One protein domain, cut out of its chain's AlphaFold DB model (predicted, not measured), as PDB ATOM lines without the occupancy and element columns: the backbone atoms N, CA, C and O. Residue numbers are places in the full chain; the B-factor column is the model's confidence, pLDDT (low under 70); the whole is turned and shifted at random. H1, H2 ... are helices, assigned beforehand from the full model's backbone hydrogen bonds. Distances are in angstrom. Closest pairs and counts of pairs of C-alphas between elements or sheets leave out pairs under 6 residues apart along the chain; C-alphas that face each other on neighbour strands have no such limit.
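What this domain is: This is residues 2 to 63 of the 63 residues of the protein "Similarity. Hypothetical start" of Microcystis aeruginosa PCC 7806 (UniProt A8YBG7). With little regular structure, this is a rod of mostly loop: residues 2 to 20 run along its length, the chain turns through H1 at one end, folds back through residues 30 to 37, and turns again through residues 38 to 44, which stick out, before running back past the short H2. The printed part has 62 residues, 13 of them in two named helices, H1 then H2, and no named strand; the class is all helix. It is only just extended, close to loose, with a radius of gyration of the C-alphas of 15.9 A and spans of 52 by 22 by 17 A.

How they stand to each other: Look first at residues 21 to 29, H1, where every O i to N i+4 pair is within hydrogen-bond range. Residues 52 to 55, H2, are too short for such a pair; their one O i to N i+3 pair is within range. H1 and H2 are apart, joined by a long link of 22 residues.

Where its parts are: Start at C-alpha 2, (118.586, 123.913, 80.605). Find C-alpha 21 at (103.207, 86.188, 110.837); from there H1 runs 12.3 A to C-alpha 29. H2 ends at C-alpha 55, (114.601, 99.575, 101.718).

The domain as a whole: The C-alphas farthest apart, of Thr 2 and Lys 19, are 53.4 A apart. The printed part has no cut. Mean pLDDT of the printed part is 78.7; residues 51 to 63 are under 70.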
ATOM      1  N   THR A   2     118.796 123.753  79.164       85.38
ATOM      2  CA  THR A   2     118.586 123.913  80.605       85.38
ATOM      3  C   THR A   2     118.002 122.616  81.135       85.38
ATOM      4  O   THR A   2     117.018 122.131  80.582       85.38
ATOM      5  N   GLU A   3     118.624 122.059  82.166       84.19
ATOM      6  CA  GLU A   3     118.160 120.863  82.866       84.19
ATOM      7  C   GLU A   3     117.402 121.274  84.130       84.19
ATOM      8  O   GLU A   3     117.699 122.306  84.737       84.19
ATOM      9  N   PHE A   4     116.402 120.480  84.509       89.25
ATOM     10  CA  PHE A   4     115.580 120.720  85.689       89.25
ATOM     11  C   PHE A   4     115.454 119.428  86.490       89.25
ATOM     12  O   PHE A   4     115.162 118.375  85.926       89.25
ATOM     13  N   THR A   5     115.635 119.526  87.805       87.00
ATOM     14  CA  THR A   5     115.525 118.399  88.736       87.00
ATOM     15  C   THR A   5     114.361 118.643  89.686       87.00
ATOM     16  O   THR A   5     114.207 119.743  90.219       87.00
ATOM     17  N   ALA A   6     113.553 117.613  89.913       82.62
ATOM     18  CA  ALA A   6     112.493 117.600  90.913       82.62
ATOM     19  C   ALA A   6     112.680 116.389  91.833       82.62
ATOM     20  O   ALA A   6     113.221 115.370  91.413       82.62
ATOM     21  N   ILE A   7     112.235 116.507  93.085       84.31
ATOM     22  CA  ILE A   7     112.314 115.444  94.093       84.31
ATOM     23  C   ILE A   7     110.888 115.044  94.472       84.31
ATOM     24  O   ILE A   7     110.079 115.907  94.814       84.31
ATOM     25  N   LEU A   8     110.595 113.742  94.432       81.06
ATOM     26  CA  LEU A   8     109.324 113.165  94.871       81.06
ATOM     27  C   LEU A   8     109.549 112.334  96.147       81.06
ATOM     28  O   LEU A   8     110.186 111.286  96.065       81.06
ATOM     29  N   PRO A   9     109.041 112.755  97.321       75.94
ATOM     30  CA  PRO A   9     109.084 111.924  98.520       75.94
ATOM     31  C   PRO A   9     108.029 110.811  98.428       75.94
ATOM     32  O   PRO A   9     106.838 111.095  98.291       75.94
ATOM     33  N   LEU A  10     108.455 109.549  98.518       73.62
ATOM     34  CA  LEU A  10     107.577 108.377  98.449       73.62
ATOM     35  C   LEU A  10     107.506 107.662  99.805       73.62
ATOM     36  O   LEU A  10     108.530 107.395 100.427       73.62
ATOM     37  N   LYS A  11     106.285 107.324 100.238       77.31
ATOM     38  CA  LYS A  11     106.001 106.368 101.318       77.31
ATOM     39  C   LYS A  11     105.156 105.250 100.719       77.31
ATOM     40  O   LYS A  11     104.119 105.538 100.122       77.31
ATOM     41  N   ILE A  12     105.596 104.005 100.869       74.69
ATOM     42  CA  ILE A  12     104.884 102.827 100.369       74.69
ATOM     43  C   ILE A  12     104.467 101.997 101.578       74.69
ATOM     44  O   ILE A  12     105.310 101.556 102.350       74.69
ATOM     45  N   GLU A  13     103.162 101.809 101.747       77.38
ATOM     46  CA  GLU A  13     102.587 100.895 102.733       77.38
ATOM     47  C   GLU A  13     102.006  99.698 101.986       77.38
ATOM     48  O   GLU A  13     101.312  99.863 100.978       77.38
ATOM     49  N   VAL A  14     102.295  98.490 102.465       79.94
ATOM     50  CA  VAL A  14     101.854  97.247 101.832       79.94
ATOM     51  C   VAL A  14     101.000  96.438 102.793       79.94
ATOM     52  O   VAL A  14     101.219  96.418 104.000       79.94
ATOM     53  N   THR A  15     100.002  95.750 102.250       82.94
ATOM     54  CA  THR A  15      99.210  94.771 102.994       82.94
ATOM     55  C   THR A  15      99.247  93.457 102.244       82.94
ATOM     56  O   THR A  15      98.875  93.389 101.071       82.94
ATOM     57  N   ILE A  16      99.657  92.402 102.935       84.81
ATOM     58  CA  ILE A  16      99.735  91.047 102.395       84.81
ATOM     59  C   ILE A  16      98.791  90.124 103.157       84.81
ATOM     60  O   ILE A  16      98.580  90.260 104.360       84.81
ATOM     61  N   LYS A  17      98.190  89.175 102.438       91.38
ATOM     62  CA  LYS A  17      97.379  88.120 103.048       91.38
ATOM     63  C   LYS A  17      98.265  86.905 103.283       91.38
ATOM     64  O   LYS A  17      98.705  86.289 102.318       91.38
ATOM     65  N   ALA A  18      98.458  86.544 104.544       93.44
ATOM     66  CA  ALA A  18      99.199  85.361 104.963       93.44
ATOM     67  C   ALA A  18      98.406  84.593 106.031       93.44
ATOM     68  O   ALA A  18      97.515  85.141 106.680       93.44
ATOM     69  N   LYS A  19      98.704  83.305 106.204       94.25
ATOM     70  CA  LYS A  19      98.085  82.440 107.219       94.25
ATOM     71  C   LYS A  19      98.757  82.584 108.586       94.25
ATOM     72  O   LYS A  19      98.197  82.124 109.576       94.25
ATOM     73  N   SER A  20      99.952  83.171 108.637       93.25
ATOM     74  CA  SER A  20     100.736  83.394 109.856       93.25
ATOM     75  C   SER A  20     101.688  84.585 109.696       93.25
ATOM     76  O   SER A  20     101.955  85.006 108.570       93.25
ATOM     77  N   LYS A  21     102.211  85.103 110.817       87.69
ATOM     78  CA  LYS A  21     103.207  86.188 110.837       87.69
ATOM     79  C   LYS A  21     104.508  85.774 110.137       87.69
ATOM     80  O   LYS A  21     104.997  86.526 109.307       87.69
ATOM     81  N   ASP A  22     104.992  84.556 110.377       89.50
ATOM     82  CA  ASP A  22     106.218  84.038 109.744       89.50
ATOM     83  C   ASP A  22     106.088  83.941 108.216       89.50
ATOM     84  O   ASP A  22     107.008  84.296 107.483       89.50
ATOM     85  N   GLU A  23     104.922  83.514 107.716       91.12
ATOM     86  CA  GLU A  23     104.646  83.505 106.273       91.12
ATOM     87  C   GLU A  23     104.607  84.935 105.709       91.12
ATOM     88  O   GLU A  23     105.158  85.184 104.639       91.12
ATOM     89  N   ALA A  24     104.026  85.892 106.443       89.81
ATOM     90  CA  ALA A  24     104.030  87.297 106.041       89.81
ATOM     91  C   ALA A  24     105.457  87.865 105.937       89.81
ATOM     92  O   ALA A  24     105.779  88.495 104.933       89.81
ATOM     93  N   ILE A  25     106.313  87.594 106.929       86.19
ATOM     94  CA  ILE A  25     107.725  88.013 106.931       86.19
ATOM     95  C   ILE A  25     108.452  87.427 105.721       86.19
ATOM     96  O   ILE A  25     109.085  88.176 104.991       86.19
ATOM     97  N   SER A  26     108.273  86.135 105.423       86.75
ATOM     98  CA  SER A  26     108.936  85.513 104.266       86.75
ATOM     99  C   SER A  26     108.589  86.176 102.926       86.75
ATOM    100  O   SER A  26     109.445  86.284 102.056       86.75
ATOM    101  N   PHE A  27     107.358  86.674 102.754       86.06
ATOM    102  CA  PHE A  27     106.987  87.420 101.547       86.06
ATOM    103  C   PHE A  27     107.597  88.820 101.493       86.06
ATOM    104  O   PHE A  27     107.792  89.345 100.399       86.06
ATOM    105  N   LEU A  28     107.838  89.437 102.650       82.94
ATOM    106  CA  LEU A  28     108.450  90.759 102.749       82.94
ATOM    107  C   LEU A  28     109.971  90.693 102.592       82.94
ATOM    108  O   LEU A  28     110.528  91.572 101.947       82.94
ATOM    109  N   ASP A  29     110.615  89.638 103.098       78.50
ATOM    110  CA  ASP A  29     112.058  89.407 102.953       78.50
ATOM    111  C   ASP A  29     112.476  89.213 101.485       78.50
ATOM    112  O   ASP A  29     113.563  89.631 101.085       78.50
ATOM    113  N   ASP A  30     111.600  88.603 100.681       72.44
ATOM    114  CA  ASP A  30     111.793  88.391  99.241       72.44
ATOM    115  C   ASP A  30     111.327  89.593  98.387       72.44
ATOM    116  O   ASP A  30     111.411  89.562  97.151       72.44
ATOM    117  N   LEU A  31     110.790  90.653  99.005       73.81
ATOM    118  CA  LEU A  31     110.209  91.780  98.281       73.81
ATOM    119  C   LEU A  31     111.296  92.746  97.796       73.81
ATOM    120  O   LEU A  31     111.906  93.472  98.571       73.81
ATOM    121  N   ILE A  32     111.453  92.845  96.475       72.00
ATOM    122  CA  ILE A  32     112.312  93.851  95.842       72.00
ATOM    123  C   ILE A  32     111.435  94.999  95.340       72.00
ATOM    124  O   ILE A  32     110.649  94.834  94.400       72.00
ATOM    125  N   ALA A  33     111.564  96.176  95.957       72.19
ATOM    126  CA  ALA A  33     110.906  97.384  95.473       72.19
ATOM    127  C   ALA A  33     111.542  97.830  94.146       72.19
ATOM    128  O   ALA A  33     112.753  97.999  94.051       72.19
ATOM    129  N   ASN A  34     110.722  98.040  93.116       74.38
ATOM    130  CA  ASN A  34     111.158  98.573  91.827       74.38
ATOM    131  C   ASN A  34     110.287  99.782  91.468       74.38
ATOM    132  O   ASN A  34     109.060  99.712  91.567       74.38
ATOM    133  N   VAL A  35     110.919 100.896  91.086       77.38
ATOM    134  CA  VAL A  35     110.240 102.150  90.749       77.38
ATOM    135  C   VAL A  35     110.475 102.488  89.281       77.38
ATOM    136  O   VAL A  35     111.603 102.585  88.810       77.38
ATOM    137  N   THR A  36     109.383 102.750  88.569       80.06
ATOM    138  CA  THR A  36     109.385 103.288  87.205       80.06
ATOM    139  C   THR A  36     108.519 104.539  87.150       80.06
ATOM    140  O   THR A  36     107.406 104.534  87.680       80.06
ATOM    141  N   ILE A  37     108.993 105.595  86.483       82.88
ATOM    142  CA  ILE A  37     108.218 106.820  86.249       82.88
ATOM    143  C   ILE A  37     107.764 106.841  84.788       82.88
ATOM    144  O   ILE A  37     108.586 106.960  83.885       82.88
ATOM    145  N   ASP A  38     106.452 106.762  84.564       84.06
ATOM    146  CA  ASP A  38     105.841 106.946  83.245       84.06
ATOM    147  C   ASP A  38     105.042 108.256  83.205       84.06
ATOM    148  O   ASP A  38     104.191 108.521  84.056       84.06
ATOM    149  N   ASN A  39     105.298 109.078  82.189       85.62
ATOM    150  CA  ASN A  39     104.520 110.277  81.876       85.62
ATOM    151  C   ASN A  39     103.597 110.014  80.677       85.62
ATOM    152  O   ASN A  39     103.556 110.796  79.723       85.62
ATOM    153  N   TYR A  40     102.882 108.887  80.699       86.81
ATOM    154  CA  TYR A  40     102.000 108.447  79.616       86.81
ATOM    155  C   TYR A  40     102.713 108.404  78.252       86.81
ATOM    156  O   TYR A  40     102.161 108.842  77.239       86.81
ATOM    157  N   GLY A  41     103.975 107.969  78.237       86.81
ATOM    158  CA  GLY A  41     104.811 107.909  77.036       86.81
ATOM    159  C   GLY A  41     105.167 109.261  76.402       86.81
ATOM    160  O   GLY A  41     105.640 109.294  75.269       86.81
ATOM    161  N   LYS A  42     104.933 110.394  77.082       90.06
ATOM    162  CA  LYS A  42     105.256 111.727  76.536       90.06
ATOM    163  C   LYS A  42     106.753 112.008  76.484       90.06
ATOM    164  O   LYS A  42     107.188 112.780  75.633       90.06
ATOM    165  N   GLN A  43     107.506 111.452  77.428       86.31
ATOM    166  CA  GLN A  43     108.942 111.654  77.547       86.31
ATOM    167  C   GLN A  43     109.551 110.555  78.417       86.31
ATOM    168  O   GLN A  43     108.956 110.182  79.429       86.31
ATOM    169  N   ASP A  44     110.750 110.115  78.047       84.19
ATOM    170  CA  ASP A  44     111.577 109.253  78.886       84.19
ATOM    171  C   ASP A  44     112.109 110.059  80.076       84.19
ATOM    172  O   ASP A  44     112.733 111.113  79.909       84.19
ATOM    173  N   ILE A  45     111.821 109.579  81.283       84.31
ATOM    174  CA  ILE A  45     112.282 110.189  82.529       84.31
ATOM    175  C   ILE A  45     113.377 109.298  83.099       84.31
ATOM    176  O   ILE A  45     113.135 108.147  83.453       84.31
ATOM    177  N   GLU A  46     114.585 109.844  83.185       86.50
ATOM    178  CA  GLU A  46     115.706 109.185  83.843       86.50
ATOM    179  C   GLU A  46     115.591 109.346  85.362       86.50
ATOM    180  O   GLU A  46     115.425 110.455  85.881       86.50
ATOM    181  N   ILE A  47     115.701 108.229  86.077       83.38
ATOM    182  CA  ILE A  47     115.871 108.228  87.528       83.38
ATOM    183  C   ILE A  47     117.371 108.337  87.798       83.38
ATOM    184  O   ILE A  47     118.129 107.416  87.515       83.38
ATOM    185  N   VAL A  48     117.794 109.483  88.328       82.94
ATOM    186  CA  VAL A  48     119.212 109.766  88.621       82.94
ATOM    187  C   VAL A  48     119.668 109.232  89.980       82.94
ATOM    188  O   VAL A  48     120.861 109.069  90.218       82.94
ATOM    189  N   SER A  49     118.725 109.012  90.895       79.69
ATOM    190  CA  SER A  49     118.943 108.439  92.221       79.69
ATOM    191  C   SER A  49     117.593 108.027  92.797       79.69
ATOM    192  O   SER A  49     116.618 108.776  92.697       79.69
ATOM    193  N   ASP A  50     117.553 106.856  93.417       76.69
ATOM    194  CA  ASP A  50     116.468 106.420  94.285       76.69
ATOM    195  C   ASP A  50     117.049 105.785  95.557       76.69
ATOM    196  O   ASP A  50     118.264 105.647  95.698       76.69
ATOM    197  N   ASN A  51     116.183 105.481  96.521       69.62
ATOM    198  CA  ASN A  51     116.540 104.847  97.787       69.62
ATOM    199  C   ASN A  51     115.978 103.423  97.904       69.62
ATOM    200  O   ASN A  51     115.846 102.923  99.018       69.62
ATOM    201  N   THR A  52     115.611 102.784  96.788       69.12
ATOM    202  CA  THR A  52     114.951 101.468  96.801       69.12
ATOM    203  C   THR A  52     115.879 100.358  97.286       69.12
ATOM    204  O   THR A  52     115.433  99.471  98.005       69.12
ATOM    205  N   GLU A  53     117.180 100.472  97.008       62.88
ATOM    206  CA  GLU A  53     118.237  99.587  97.521       62.88
ATOM    207  C   GLU A  53     118.452  99.696  99.043       62.88
ATOM    208  O   GLU A  53     118.970  98.777  99.666       62.88
ATOM    209  N   LEU A  54     118.036 100.806  99.665       58.69
ATOM    210  CA  LEU A  54     118.133 101.019 101.115       58.69
ATOM    211  C   LEU A  54     116.877 100.553 101.867       58.69
ATOM    212  O   LEU A  54     116.850 100.616 103.092       58.69
ATOM    213  N   LEU A  55     115.835 100.120 101.145       61.62
ATOM    214  CA  LEU A  55     114.601  99.575 101.718       61.62
ATOM    215  C   LEU A  55     114.706  98.070 102.022       61.62
ATOM    216  O   LEU A  55     113.693  97.472 102.378       61.62
ATOM    217  N   GLU A  56     115.886  97.452 101.878       53.94
ATOM    218  CA  GLU A  56     116.095  96.038 102.203       53.94
ATOM    219  C   GLU A  56     115.792  95.755 103.693       53.94
ATOM    220  O   GLU A  56     116.613  95.961 104.585       53.94
ATOM    221  N   ASN A  57     114.583  95.235 103.917       54.81
ATOM    222  CA  ASN A  57     114.159  94.323 104.982       54.81
ATOM    223  C   ASN A  57     114.124  94.802 106.445       54.81
ATOM    224  O   ASN A  57     114.095  93.965 107.343       54.81
ATOM    225  N   ASP A  58     114.009  96.104 106.720       58.19
ATOM    226  CA  ASP A  58     113.674  96.591 108.076       58.19
ATOM    227  C   ASP A  58     112.145  96.708 108.263       58.19
ATOM    228  O   ASP A  58     111.580  97.784 108.482       58.19
ATOM    229  N   TRP A  59     111.436  95.589 108.067       66.56
ATOM    230  CA  TRP A  59     109.976  95.525 108.174       66.56
ATOM    231  C   TRP A  59     109.538  95.324 109.631       66.56
ATOM    232  O   TRP A  59     109.565  94.210 110.157       66.56
ATOM    233  N   GLU A  60     109.053  96.381 110.284       62.44
ATOM    234  CA  GLU A  60     108.350  96.251 111.564       62.44
ATOM    235  C   GLU A  60     106.887  95.835 111.326       62.44
ATOM    236  O   GLU A  60     106.060  96.619 110.860       62.44
ATOM    237  N   LEU A  61     106.553  94.576 111.633       64.94
ATOM    238  CA  LEU A  61     105.165  94.104 111.647       64.94
ATOM    239  C   LEU A  61     104.500  94.436 112.987       64.94
ATOM    240  O   LEU A  61     104.815  93.809 114.006       64.94
ATOM    241  N   GLU A  62     103.545  95.366 112.964       63.12
ATOM    242  CA  GLU A  62     102.611  95.593 114.073       63.12
ATOM    243  C   GLU A  62     101.724  94.343 114.304       63.12
ATOM    244  O   GLU A  62     101.442  93.595 113.361       63.12
ATOM    245  N   ASP A  63     101.348  94.079 115.564       58.62
ATOM    246  CA  ASP A  63     100.519  92.924 115.982       58.62
ATOM    247  C   ASP A  63      99.025  93.069 115.632       58.62
ATOM    248  O   ASP A  63      98.477  94.192 115.741       58.62
TER     249      ASP A  63